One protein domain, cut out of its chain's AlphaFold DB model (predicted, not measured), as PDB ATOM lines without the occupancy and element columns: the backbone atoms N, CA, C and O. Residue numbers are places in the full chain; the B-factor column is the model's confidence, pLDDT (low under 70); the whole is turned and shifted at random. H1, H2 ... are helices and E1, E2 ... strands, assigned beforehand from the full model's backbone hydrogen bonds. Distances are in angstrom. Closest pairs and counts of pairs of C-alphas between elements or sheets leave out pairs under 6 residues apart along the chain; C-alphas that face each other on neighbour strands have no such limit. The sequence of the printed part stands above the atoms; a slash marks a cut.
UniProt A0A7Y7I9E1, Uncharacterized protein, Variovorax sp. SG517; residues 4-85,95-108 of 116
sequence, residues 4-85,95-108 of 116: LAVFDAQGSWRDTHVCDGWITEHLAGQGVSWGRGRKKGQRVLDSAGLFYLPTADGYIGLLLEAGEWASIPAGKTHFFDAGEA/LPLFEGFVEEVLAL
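This is residues 4 to 85 and 95 to 108 of the 116 residues of an uncharacterized protein of Variovorax sp. SG517 (UniProt A0A7Y7I9E1). A strongly twisted sheet of five strands has a helix on each of its two faces, H2 across one and H1 slantwise on the other, and a small two-stranded ribbon, E3 and E6, lies beside H1, with E3 close to it. The loop of residues 37 to 48, between E3 and E4, reaches one end of the longest axis. The printed part has 96 residues, with seven named strands and two named helices in the order E1 E2 H1 E3 E4 E5 E6 E7 H2; the class is mixed, helices and strands. The large sheet has the order E2 - E1 - E5 - E4 - E7, all antiparallel. The whole is compact, with a radius of gyration of the C-alphas of 12.6 A and spans of 36 by 26 by 25 A.

In the large sheet, E2 is residues 13 to 17, E1 residues 4 to 8, E5 residues 58 to 64 and 19.8 A long, E4 residues 49 to 54 and 16.7 A long, and E7 residues 79 to 81. E1 begins at C-alpha 4 (8.057, 24.732, 19.178). H2, residues 98 to 108, is 15.4 A long and ends at C-alpha 108 (7.491, 20.309, 30.796). H1 is residues 20 to 28, 11.9 A long. E3, residues 33 to 36, and E6, residues 68 to 71, make the second sheet; C-alpha 33 is at (11.432, 30.637, 8.742).

E2 and E7 are the large sheet's edge strands. E1 and E2 are a hairpin, with N 6 and O 15 at 2.9 A. E1 and E5 have N 5 and O 61 at 2.8 A. E4 and E5 are a hairpin, with N 51 and O 62 at 2.9 A. E4 and E7 have N 50 and O 81 at 2.8 A. These pairs are within hydrogen-bond range. H2 is on the sheet at a height of 9.4 A, across the strands, at 87 degrees to E1 on the local plane; its C-alpha 98 is 5.9 A from that of Leu 50, their closest pair. H1 is on the opposite face, height 8.8 A, slantwise to the strands at 41 degrees to E1 on the local plane; these are three layers, helices on both faces of a sheet. H1 and H2 are apart. The closest C-alphas of H1 and E3 are those of Leu 27 and Ser 33, 6.5 A. E3 and E6 are antiparallel, with N 35 and O 69 within hydrogen-bond range at 3.0 A. In H1 and H2 every O i to N i+4 pair is within hydrogen-bond range.

The two farthest C-alphas, those of Gln 10 and Lys 40, are 36.8 A apart. The link from E3 to E4, 12 residues, is long. Residues 86 to 94 are not printed; C-alphas 85 and 95 are 12.7 A apart across the cut, in the link from E7 to H2. The mean pLDDT of the printed part is 95.2, and no printed residue is under 70.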
ATOM      1  N   LEU A   4       8.923  25.399  20.133       97.50
ATOM      2  CA  LEU A   4       8.057  24.732  19.178       97.50
ATOM      3  C   LEU A   4       7.396  23.542  19.858       97.50
ATOM      4  O   LEU A   4       8.087  22.690  20.401       97.50
ATOM      5  N   ALA A   5       6.077  23.464  19.782       97.56
ATOM      6  CA  ALA A   5       5.313  22.303  20.197       97.56
ATOM      7  C   ALA A   5       4.611  21.670  18.998       97.56
ATOM      8  O   ALA A   5       4.121  22.368  18.101       97.56
ATOM      9  N   VAL A   6       4.551  20.343  19.000       97.31
ATOM     10  CA  VAL A   6       3.855  19.553  17.986       97.31
ATOM     11  C   VAL A   6       2.580  18.998  18.592       97.31
ATOM     12  O   VAL A   6       2.607  18.401  19.667       97.31
ATOM     13  N   PHE A   7       1.471  19.154  17.878       98.19
ATOM     14  CA  PHE A   7       0.166  18.626  18.248       98.19
ATOM     15  C   PHE A   7      -0.341  17.687  17.160       98.19
ATOM     16  O   PHE A   7      -0.108  17.922  15.973       98.19
ATOM     17  N   ASP A   8      -1.074  16.647  17.549       97.69
ATOM     18  CA  ASP A   8      -1.796  15.818  16.581       97.69
ATOM     19  C   ASP A   8      -3.079  16.492  16.065       97.69
ATOM     20  O   ASP A   8      -3.442  17.602  16.463       97.69
ATOM     21  N   ALA A   9      -3.781  15.822  15.150       96.31
ATOM     22  CA  ALA A   9      -5.023  16.308  14.550       96.31
ATOM     23  C   ALA A   9      -6.151  16.578  15.562       96.31
ATOM     24  O   ALA A   9      -7.073  17.335  15.257       96.31
ATOM     25  N   GLN A  10      -6.096  15.976  16.753       96.25
ATOM     26  CA  GLN A  10      -7.047  16.206  17.839       96.25
ATOM     27  C   GLN A  10      -6.636  17.390  18.731       96.25
ATOM     28  O   GLN A  10      -7.419  17.805  19.584       96.25
ATOM     29  N   GLY A  11      -5.449  17.964  18.517       95.81
ATOM     30  CA  GLY A  11      -4.882  19.027  19.343       95.81
ATOM     31  C   GLY A  11      -4.169  18.508  20.591       95.81
ATOM     32  O   GLY A  11      -3.933  19.276  21.514       95.81
ATOM     33  N   SER A  12      -3.823  17.219  20.641       96.31
ATOM     34  CA  SER A  12      -3.086  16.647  21.771       96.31
ATOM     35  C   SER A  12      -1.603  16.975  21.640       96.31
ATOM     36  O   SER A  12      -1.021  16.735  20.581       96.31
ATOM     37  N   TRP A  13      -0.984  17.469  22.713       96.88
ATOM     38  CA  TRP A  13       0.452  17.753  22.764       96.88
ATOM     39  C   TRP A  13       1.273  16.471  22.569       96.88
ATOM     40  O   TRP A  13       1.030  15.459  23.229       96.88
ATOM     41  N   ARG A  14       2.234  16.488  21.641       96.38
ATOM     42  CA  ARG A  14       3.066  15.326  21.287       96.38
ATOM     43  C   ARG A  14       4.534  15.508  21.608       96.38
ATOM     44  O   ARG A  14       5.153  14.552  22.062       96.38
ATOM     45  N   ASP A  15       5.078  16.686  21.339       95.06
ATOM     46  CA  ASP A  15       6.507  16.944  21.489       95.06
ATOM     47  C   ASP A  15       6.780  18.436  21.715       95.06
ATOM     48  O   ASP A  15       5.970  19.279  21.321       95.06
ATOM     49  N   THR A  16       7.931  18.743  22.316       94.94
ATOM     50  CA  THR A  16       8.413  20.101  22.594       94.94
ATOM     51  C   THR A  16       9.880  20.228  22.196       94.94
ATOM     52  O   THR A  16      10.740  19.461  22.628       94.94
ATOM     53  N   HIS A  17      10.208  21.262  21.426       94.31
ATOM     54  CA  HIS A  17      11.563  21.578  20.999       94.31
ATOM     55  C   HIS A  17      11.928  23.017  21.372       94.31
ATOM     56  O   HIS A  17      11.269  23.967  20.957       94.31
ATOM     57  N   VAL A  18      13.030  23.174  22.108       92.12
ATOM     58  CA  VAL A  18      13.588  24.480  22.523       92.12
ATOM     59  C   VAL A  18      14.932  24.796  21.853       92.12
ATOM     60  O   VAL A  18      15.503  25.868  22.028       92.12
ATOM     61  N   CYS A  19      15.470  23.847  21.083       91.62
ATOM     62  CA  CYS A  19      16.739  24.001  20.380       91.62
ATOM     63  C   CYS A  19      16.518  24.604  18.989       91.62
ATOM     64  O   CYS A  19      15.842  24.004  18.153       91.62
ATOM     65  N   ASP A  20      17.171  25.736  18.716       93.81
ATOM     66  CA  ASP A  20      17.078  26.478  17.452       93.81
ATOM     67  C   ASP A  20      17.210  25.599  16.195       93.81
ATOM     68  O   ASP A  20      16.496  25.810  15.211       93.81
ATOM     69  N   GLY A  21      18.128  24.624  16.211       93.00
ATOM     70  CA  GLY A  21      18.373  23.725  15.080       93.00
ATOM     71  C   GLY A  21      17.158  22.855  14.755       93.00
ATOM     72  O   GLY A  21      16.702  22.848  13.614       93.00
ATOM     73  N   TRP A  22      16.587  22.210  15.775       91.69
ATOM     74  CA  TRP A  22      15.385  21.382  15.643       91.69
ATOM     75  C   TRP A  22      14.164  22.208  15.251       91.69
ATOM     76  O   TRP A  22      13.430  21.823  14.346       91.69
ATOM     77  N   ILE A  23      13.985  23.383  15.863       95.31
ATOM     78  CA  ILE A  23      12.901  24.308  15.504       95.31
ATOM     79  C   ILE A  23      13.009  24.697  14.023       95.31
ATOM     80  O   ILE A  23      12.022  24.667  13.290       95.31
ATOM     81  N   THR A  24      14.216  25.026  13.556       96.00
ATOM     82  CA  THR A  24      14.459  25.398  12.156       96.00
ATOM     83  C   THR A  24      14.164  24.249  11.199       96.00
ATOM     84  O   THR A  24      13.491  24.463  10.194       96.00
ATOM     85  N   GLU A  25      14.639  23.040  11.500       93.25
ATOM     86  CA  GLU A  25      14.390  21.850  10.683       93.25
ATOM     87  C   GLU A  25      12.890  21.536  10.587       93.25
ATOM     88  O   GLU A  25      12.359  21.353   9.490       93.25
ATOM     89  N   HIS A  26      12.184  21.572  11.720       92.25
ATOM     90  CA  HIS A  26      10.759  21.264  11.779       92.25
ATOM     91  C   HIS A  26       9.908  22.306  11.028       92.25
ATOM     92  O   HIS A  26       8.997  21.962  10.269       92.25
ATOM     93  N   LEU A  27      10.238  23.596  11.163       95.44
ATOM     94  CA  LEU A  27       9.557  24.680  10.444       95.44
ATOM     95  C   LEU A  27       9.896  24.719   8.949       95.44
ATOM     96  O   LEU A  27       9.050  25.126   8.144       95.44
ATOM     97  N   ALA A  28      11.086  24.261   8.544       93.19
ATOM     98  CA  ALA A  28      11.487  24.228   7.140       93.19
ATOM     99  C   ALA A  28      10.558  23.341   6.297       93.19
ATOM    100  O   ALA A  28      10.190  23.733   5.187       93.19
ATOM    101  N   GLY A  29      10.084  22.213   6.844       90.69
ATOM    102  CA  GLY A  29       9.070  21.365   6.199       90.69
ATOM    103  C   GLY A  29       7.742  22.089   5.935       90.69
ATOM    104  O   GLY A  29       6.986  21.717   5.042       90.69
ATOM    105  N   GLN A  30       7.482  23.179   6.661       93.69
ATOM    106  CA  GLN A  30       6.311  24.036   6.501       93.69
ATOM    107  C   GLN A  30       6.572  25.271   5.627       93.69
ATOM    108  O   GLN A  30       5.650  26.067   5.425       93.69
ATOM    109  N   GLY A  31       7.796  25.453   5.126       95.12
ATOM    110  CA  GLY A  31       8.231  26.680   4.459       95.12
ATOM    111  C   GLY A  31       8.295  27.891   5.396       95.12
ATOM    112  O   GLY A  31       8.353  29.024   4.922       95.12
ATOM    113  N   VAL A  32       8.251  27.667   6.712       96.44
ATOM    114  CA  VAL A  32       8.301  28.724   7.721       96.44
ATOM    115  C   VAL A  32       9.752  28.958   8.112       96.44
ATOM    116  O   VAL A  32      10.535  28.029   8.289       96.44
ATOM    117  N   SER A  33      10.130  30.225   8.218       95.88
ATOM    118  CA  SER A  33      11.432  30.637   8.742       95.88
ATOM    119  C   SER A  33      11.226  31.505   9.966       95.88
ATOM    120  O   SER A  33      10.227  32.209  10.057       95.88
ATOM    121  N   TRP A  34      12.193  31.522  10.867       96.56
ATOM    122  CA  TRP A  34      12.140  32.344  12.068       96.56
ATOM    123  C   TRP A  34      13.540  32.868  12.401       96.56
ATOM    124  O   TRP A  34      14.527  32.494  11.754       96.56
ATOM    125  N   GLY A  35      13.635  33.775  13.365       95.88
ATOM    126  CA  GLY A  35      14.921  34.221  13.883       95.88
ATOM    127  C   GLY A  35      14.803  35.380  14.859       95.88
ATOM    128  O   GLY A  35      13.714  35.744  15.293       95.88
ATOM    129  N   ARG A  36      15.953  35.973  15.191       95.31
ATOM    130  CA  ARG A  36      16.070  37.045  16.189       95.31
ATOM    131  C   ARG A  36      16.698  38.301  15.605       95.31
ATOM    132  O   ARG A  36      17.491  38.232  14.663       95.31
ATOM    133  N   GLY A  37      16.368  39.442  16.196       94.19
ATOM    134  CA  GLY A  37      16.905  40.741  15.818       94.19
ATOM    135  C   GLY A  37      16.361  41.266  14.489       94.19
ATOM    136  O   GLY A  37      15.456  40.711  13.866       94.19
ATOM    137  N   ARG A  38      16.919  42.397  14.049       91.44
ATOM    138  CA  ARG A  38      16.447  43.096  12.848       91.44
ATOM    139  C   ARG A  38      16.716  42.271  11.590       91.44
ATOM    140  O   ARG A  38      17.863  41.951  11.288       91.44
ATOM    141  N   LYS A  39      15.674  42.050  10.787       90.62
ATOM    142  CA  LYS A  39      15.773  41.474   9.442       90.62
ATOM    143  C   LYS A  39      14.939  42.289   8.460       90.62
ATOM    144  O   LYS A  39      13.784  42.612   8.719       90.62
ATOM    145  N   LYS A  40      15.532  42.648   7.317       91.88
ATOM    146  CA  LYS A  40      14.853  43.456   6.293       91.88
ATOM    147  C   LYS A  40      13.581  42.743   5.821       91.88
ATOM    148  O   LYS A  40      13.646  41.591   5.400       91.88
ATOM    149  N   GLY A  41      12.453  43.451   5.868       90.25
ATOM    150  CA  GLY A  41      11.153  42.933   5.435       90.25
ATOM    151  C   GLY A  41      10.455  42.014   6.440       90.25
ATOM    152  O   GLY A  41       9.419  41.462   6.098       90.25
ATOM    153  N   GLN A  42      10.997  41.848   7.649       93.75
ATOM    154  CA  GLN A  42      10.354  41.096   8.725       93.75
ATOM    155  C   GLN A  42       9.925  42.038   9.844       93.75
ATOM    156  O   GLN A  42      10.642  42.988  10.175       93.75
ATOM    157  N   ARG A  43       8.759  41.759  10.426       93.50
ATOM    158  CA  ARG A  43       8.290  42.432  11.634       93.50
ATOM    159  C   ARG A  43       8.810  41.662  12.841       93.50
ATOM    160  O   ARG A  43       8.473  40.497  13.016       93.50
ATOM    161  N   VAL A  44       9.639  42.329  13.632       96.19
ATOM    162  CA  VAL A  44      10.081  41.827  14.933       96.19
ATOM    163  C   VAL A  44       8.952  42.046  15.933       96.19
ATOM    164  O   VAL A  44       8.300  43.090  15.881       96.19
ATOM    165  N   LEU A  45       8.699  41.059  16.787       96.19
ATOM    166  CA  LEU A  45       7.691  41.167  17.829       96.19
ATOM    167  C   LEU A  45       8.155  42.116  18.937       96.19
ATOM    168  O   LEU A  45       9.323  42.104  19.334       96.19
ATOM    169  N   ASP A  46       7.221  42.915  19.445       95.25
ATOM    170  CA  ASP A  46       7.444  43.826  20.573       95.25
ATOM    171  C   ASP A  46       7.185  43.137  21.931       95.25
ATOM    172  O   ASP A  46       7.680  43.586  22.962       95.25
ATOM    173  N   SER A  47       6.448  42.023  21.922       95.75
ATOM    174  CA  SER A  47       6.116  41.162  23.063       95.75
ATOM    175  C   SER A  47       6.193  39.692  22.647       95.75
ATOM    176  O   SER A  47       6.375  39.387  21.468       95.75
ATOM    177  N   ALA A  48       6.059  38.772  23.602       96.38
ATOM    178  CA  ALA A  48       5.885  37.370  23.255       96.38
ATOM    179  C   ALA A  48       4.577  37.151  22.472       96.38
ATOM    180  O   ALA A  48       3.624  37.920  22.607       96.38
ATOM    181  N   GLY A  49       4.550  36.117  21.639       97.50
ATOM    182  CA  GLY A  49       3.371  35.730  20.879       97.50
ATOM    183  C   GLY A  49       3.453  34.288  20.395       97.50
ATOM    184  O   GLY A  49       4.536  33.763  20.128       97.50
ATOM    185  N   LEU A  50       2.290  33.657  20.284       98.31
ATOM    186  CA  LEU A  50       2.124  32.263  19.902       98.31
ATOM    187  C   LEU A  50       1.522  32.178  18.501       98.31
ATOM    188  O   LEU A  50       0.421  32.662  18.244       98.31
ATOM    189  N   PHE A  51       2.243  31.538  17.587       97.88
ATOM    190  CA  PHE A  51       1.738  31.206  16.261       97.88
ATOM    191  C   PHE A  51       1.246  29.766  16.221       97.88
ATOM    192  O   PHE A  51       1.966  28.863  16.637       97.88
ATOM    193  N   TYR A  52       0.087  29.541  15.612       98.25
ATOM    194  CA  TYR A  52      -0.364  28.204  15.235       98.25
ATOM    195  C   TYR A  52      -0.339  28.011  13.729       98.25
ATOM    196  O   TYR A  52      -0.805  28.858  12.968       98.25
ATOM    197  N   LEU A  53       0.171  26.860  13.301       97.31
ATOM    198  CA  LEU A  53       0.244  26.441  11.907       97.31
ATOM    199  C   LEU A  53      -0.424  25.071  11.764       97.31
ATOM    200  O   LEU A  53       0.115  24.092  12.285       97.31
ATOM    201  N   PRO A  54      -1.550  24.964  11.041       96.75
ATOM    202  CA  PRO A  54      -2.068  23.670  10.621       96.75
ATOM    203  C   PRO A  54      -1.049  22.950   9.730       96.75
ATOM    204  O   PRO A  54      -0.437  23.552   8.839       96.75
ATOM    205  N   THR A  55      -0.891  21.652   9.952       94.44
ATOM    206  CA  THR A  55      -0.072  20.742   9.145       94.44
ATOM    207  C   THR A  55      -0.945  19.612   8.593       94.44
ATOM    208  O   THR A  55      -2.152  19.577   8.826       94.44
ATOM    209  N   ALA A  56      -0.359  18.689   7.824       92.69
ATOM    210  CA  ALA A  56      -1.092  17.520   7.333       92.69
ATOM    211  C   ALA A  56      -1.529  16.573   8.468       92.69
ATOM    212  O   ALA A  56      -2.567  15.926   8.351       92.69
ATOM    213  N   ASP A  57      -0.759  16.530   9.559       92.81
ATOM    214  CA  ASP A  57      -0.904  15.545  10.637       92.81
ATOM    215  C   ASP A  57      -1.415  16.159  11.954       92.81
ATOM    216  O   ASP A  57      -1.653  15.443  12.929       92.81
ATOM    217  N   GLY A  58      -1.605  17.482  11.995       96.75
ATOM    218  CA  GLY A  58      -2.059  18.200  13.180       96.75
ATOM    219  C   GLY A  58      -1.699  19.677  13.154       96.75
ATOM    220  O   GLY A  58      -2.022  20.382  12.196       96.75
ATOM    221  N   TYR A  59      -1.049  20.154  14.216       98.06
ATOM    222  CA  TYR A  59      -0.698  21.563  14.381       98.06
ATOM    223  C   TYR A  59       0.715  21.728  14.925       98.06
ATOM    224  O   TYR A  59       1.225  20.891  15.664       98.06
ATOM    225  N   ILE A  60       1.334  22.849  14.580       97.62
ATOM    226  CA  ILE A  60       2.553  23.333  15.220       97.62
ATOM    227  C   ILE A  60       2.202  24.605  15.980       97.62
ATOM    228  O   ILE A  60       1.642  25.529  15.386       97.62
ATOM    229  N   GLY A  61       2.546  24.648  17.266       98.00
ATOM    230  CA  GLY A  61       2.587  25.869  18.064       98.00
ATOM    231  C   GLY A  61       4.017  26.401  18.111       98.00
ATOM    232  O   GLY A  61       4.933  25.657  18.440       98.00
ATOM    233  N   LEU A  62       4.223  27.667  17.758       98.25
ATOM    234  CA  LEU A  62       5.514  28.346  17.818       98.25
ATOM    235  C   LEU A  62       5.391  29.571  18.722       98.25
ATOM    236  O   LEU A  62       4.837  30.593  18.312       98.25
ATOM    237  N   LEU A  63       5.923  29.463  19.934       97.94
ATOM    238  CA  LEU A  63       6.054  30.573  20.868       97.94
ATOM    239  C   LEU A  63       7.345  31.330  20.561       97.94
ATOM    240  O   LEU A  63       8.427  30.742  20.550       97.94
ATOM    241  N   LEU A  64       7.214  32.628  20.318       97.38
ATOM    242  CA  LEU A  64       8.319  33.556  20.111       97.38
ATOM    243  C   LEU A  64       8.273  34.663  21.160       97.38
ATOM    244  O   LEU A  64       7.201  35.074  21.589       97.38
ATOM    245  N   GLU A  65       9.437  35.173  21.540       95.88
ATOM    246  CA  GLU A  65       9.592  36.297  22.460       95.88
ATOM    247  C   GLU A  65       9.733  37.647  21.741       95.88
ATOM    248  O   GLU A  65       9.931  37.742  20.524       95.88
ATOM    249  N   ALA A  66       9.696  38.723  22.532       95.88
ATOM    250  CA  ALA A  66      10.072  40.051  22.070       95.88
ATOM    251  C   ALA A  66      11.480  40.034  21.449       95.88
ATOM    252  O   ALA A  66      12.426  39.470  21.999       95.88
ATOM    253  N   GLY A  67      11.643  40.688  20.299       96.50
ATOM    254  CA  GLY A  67      12.904  40.668  19.556       96.50
ATOM    255  C   GLY A  67      13.032  39.520  18.546       96.50
ATOM    256  O   GLY A  67      13.999  39.505  17.776       96.50
ATOM    257  N   GLU A  68      12.065  38.604  18.491       97.12
ATOM    258  CA  GLU A  68      12.023  37.484  17.547       97.12
ATOM    259  C   GLU A  68      11.016  37.736  16.411       97.12
ATOM    260  O   GLU A  68      10.207  38.664  16.456       97.12
ATOM    261  N   TRP A  69      11.110  36.968  15.326       97.00
ATOM    262  CA  TRP A  69      10.218  37.077  14.169       97.00
ATOM    263  C   TRP A  69       9.971  35.708  13.531       97.00
ATOM    264  O   TRP A  69      10.846  34.840  13.547       97.00
ATOM    265  N   ALA A  70       8.809  35.554  12.896       96.81
ATOM    266  CA  ALA A  70       8.477  34.441  12.008       96.81
ATOM    267  C   ALA A  70       8.072  34.964  10.623       96.81
ATOM    268  O   ALA A  70       7.427  36.002  10.489       96.81
ATOM    269  N   SER A  71       8.438  34.216   9.587       96.56
ATOM    270  CA  SER A  71       8.068  34.434   8.194       96.56
ATOM    271  C   SER A  71       7.279  33.225   7.717       96.56
ATOM    272  O   SER A  71       7.845  32.147   7.523       96.56
ATOM    273  N   ILE A  72       5.981  33.418   7.508       95.69
ATOM    274  CA  ILE A  72       5.044  32.383   7.069       95.69
ATOM    275  C   ILE A  72       4.739  32.598   5.574       95.69
ATOM    276  O   ILE A  72       4.548  33.746   5.161       95.69
ATOM    277  N   PRO A  73       4.717  31.539   4.736       95.00
ATOM    278  CA  PRO A  73       4.382  31.667   3.320       95.00
ATOM    279  C   PRO A  73       3.034  32.351   3.080       95.00
ATOM    280  O   PRO A  73       2.054  32.098   3.782       95.00
ATOM    281  N   ALA A  74       2.965  33.188   2.044       93.81
ATOM    282  CA  ALA A  74       1.725  33.850   1.661       93.81
ATOM    283  C   ALA A  74       0.624  32.822   1.347       93.81
ATOM    284  O   ALA A  74       0.866  31.827   0.666       93.81
ATOM    285  N   GLY A  75      -0.586  33.073   1.850       93.75
ATOM    286  CA  GLY A  75      -1.732  32.175   1.682       93.75
ATOM    287  C   GLY A  75      -1.709  30.931   2.575       93.75
ATOM    288  O   GLY A  75      -2.672  30.171   2.549       93.75
ATOM    289  N   LYS A  76      -0.660  30.718   3.382       94.94
ATOM    290  CA  LYS A  76      -0.656  29.650   4.383       94.94
ATOM    291  C   LYS A  76      -1.496  30.062   5.589       94.94
ATOM    292  O   LYS A  76      -1.242  31.097   6.209       94.94
ATOM    293  N   THR A  77      -2.482  29.231   5.921       96.56
ATOM    294  CA  THR A  77      -3.298  29.393   7.126       96.56
ATOM    295  C   THR A  77      -2.404  29.387   8.359       96.56
ATOM    296  O   THR A  77      -1.550  28.514   8.508       96.56
ATOM    297  N   HIS A  78      -2.601  30.372   9.223       97.19
ATOM    298  CA  HIS A  78      -1.957  30.460  10.522       97.19
ATOM    299  C   HIS A  78      -2.832  31.287  11.459       97.19
ATOM    300  O   HIS A  78      -3.654  32.083  11.006       97.19
ATOM    301  N   PHE A  79      -2.616  31.109  12.754       97.62
ATOM    302  CA  PHE A  79      -3.248  31.895  13.805       97.62
ATOM    303  C   PHE A  79      -2.160  32.550  14.646       97.62
ATOM    304  O   PHE A  79      -1.038  32.045  14.701       97.62
ATOM    305  N   PHE A  80      -2.485  33.677  15.266       96.94
ATOM    306  CA  PHE A  80      -1.567  34.408  16.126       96.94
ATOM    307  C   PHE A  80      -2.301  34.853  17.384       96.94
ATOM    308  O   PHE A  80      -3.322  35.534  17.289       96.94
ATOM    309  N   ASP A  81      -1.764  34.468  18.533       97.44
ATOM    310  CA  ASP A  81      -2.194  34.907  19.852       97.44
ATOM    311  C   ASP A  81      -1.097  35.773  20.479       97.44
ATOM    312  O   ASP A  81       0.053  35.347  20.600       97.44
ATOM    313  N   ALA A  82      -1.453  36.994  20.866       95.25
ATOM    314  CA  ALA A  82      -0.550  37.937  21.522       95.25
ATOM    315  C   ALA A  82      -0.625  37.883  23.063       95.25
ATOM    316  O   ALA A  82       0.003  38.719  23.707       95.25
ATOM    317  N   GLY A  83      -1.392  36.950  23.645       93.31
ATOM    318  CA  GLY A  83      -1.603  36.840  25.097       93.31
ATOM    319  C   GLY A  83      -2.924  37.422  25.602       93.31
ATOM    320  O   GLY A  83      -3.167  37.451  26.801       93.31
ATOM    321  N   GLU A  84      -3.790  37.898  24.707       89.12
ATOM    322  CA  GLU A  84      -5.030  38.606  25.069       89.12
ATOM    323  C   GLU A  84      -6.294  37.888  24.568       89.12
ATOM    324  O   GLU A  84      -7.411  38.355  24.796       89.12
ATOM    325  N   ALA A  85      -6.142  36.775  23.842       89.75
ATOM    326  CA  ALA A  85      -7.268  36.082  23.236       89.75
ATOM    327  C   ALA A  85      -7.997  35.190  24.253       89.75
ATOM    328  O   ALA A  85      -7.393  34.354  24.916       89.75
ATOM    329  N   LEU A  95      -6.596  23.078  21.406       97.75
ATOM    330  CA  LEU A  95      -5.275  23.694  21.447       97.75
ATOM    331  C   LEU A  95      -5.251  24.780  22.527       97.75
ATOM    332  O   LEU A  95      -6.192  25.577  22.601       97.75
ATOM    333  N   PRO A  96      -4.193  24.840  23.352       97.62
ATOM    334  CA  PRO A  96      -4.082  25.881  24.358       97.62
ATOM    335  C   PRO A  96      -3.922  27.262  23.704       97.62
ATOM    336  O   PRO A  96      -3.321  27.406  22.644       97.62
ATOM    337  N   LEU A  97      -4.457  28.296  24.345       97.62
ATOM    338  CA  LEU A  97      -4.126  29.684  24.008       97.62
ATOM    339  C   LEU A  97      -2.805  30.076  24.675       97.62
ATOM    340  O   LEU A  97      -2.225  29.275  25.408       97.62
ATOM    341  N   PHE A  98      -2.320  31.290  24.417       97.62
ATOM    342  CA  PHE A  98      -0.993  31.746  24.834       97.62
ATOM    343  C   PHE A  98      -0.648  31.403  26.292       97.62
ATOM    344  O   PHE A  98       0.365  30.749  26.531       97.62
ATOM    345  N   GLU A  99      -1.500  31.779  27.251       95.44
ATOM    346  CA  GLU A  99      -1.244  31.552  28.682       95.44
ATOM    347  C   GLU A  99      -1.136  30.056  29.010       95.44
ATOM    348  O   GLU A  99      -0.130  29.610  29.556       95.44
ATOM    349  N   GLY A 100      -2.114  29.250  28.583       96.44
ATOM    350  CA  GLY A 100      -2.096  27.803  28.823       96.44
ATOM    351  C   GLY A 100      -0.936  27.091  28.119       96.44
ATOM    352  O   GLY A 100      -0.406  26.108  28.626       96.44
ATOM    353  N   PHE A 101      -0.499  27.596  26.961       97.19
ATOM    354  CA  PHE A 101       0.676  27.076  26.268       97.19
ATOM    355  C   PHE A 101       1.947  27.353  27.071       97.19
ATOM    356  O   PHE A 101       2.777  26.461  27.225       97.19
ATOM    357  N   VAL A 102       2.110  28.579  27.575       95.00
ATOM    358  CA  VAL A 102       3.261  28.964  28.402       95.00
ATOM    359  C   VAL A 102       3.289  28.145  29.690       95.00
ATOM    360  O   VAL A 102       4.345  27.615  30.027       95.00
ATOM    361  N   GLU A 103       2.152  27.985  30.367       94.44
ATOM    362  CA  GLU A 103       2.035  27.143  31.564       94.44
ATOM    363  C   GLU A 103       2.487  25.699  31.295       94.44
ATOM    364  O   GLU A 103       3.320  25.169  32.032       94.44
ATOM    365  N   GLU A 104       2.016  25.082  30.206       95.12
ATOM    366  CA  GLU A 104       2.398  23.712  29.840       95.12
ATOM    367  C   GLU A 104       3.893  23.602  29.502       95.12
ATOM    368  O   GLU A 104       4.579  22.689  29.963       95.12
ATOM    369  N   VAL A 105       4.447  24.560  28.747       92.56
ATOM    370  CA  VAL A 105       5.891  24.601  28.462       92.56
ATOM    371  C   VAL A 105       6.693  24.693  29.752       92.56
ATOM    372  O   VAL A 105       7.690  23.982  29.894       92.56
ATOM    373  N   LEU A 106       6.291  25.555  30.686       90.44
ATOM    374  CA  LEU A 106       6.971  25.700  31.969       90.44
ATOM    375  C   LEU A 106       6.897  24.408  32.786       90.44
ATOM    376  O   LEU A 106       7.912  24.011  33.344       90.44
ATOM    377  N   ALA A 107       5.764  23.702  32.791       89.62
ATOM    378  CA  ALA A 107       5.642  22.410  33.466       89.62
ATOM    379  C   ALA A 107       6.559  21.334  32.851       89.62
ATOM    380  O   ALA A 107       7.209  20.579  33.572       89.62
ATOM    381  N   LEU A 108       6.660  21.284  31.517       85.62
ATOM    382  CA  LEU A 108       7.491  20.309  30.796       85.62
ATOM    383  C   LEU A 108       8.994  20.614  30.865       85.62
ATOM    384  O   LEU A 108       9.816  19.700  30.813       85.62
TER     385      LEU A 108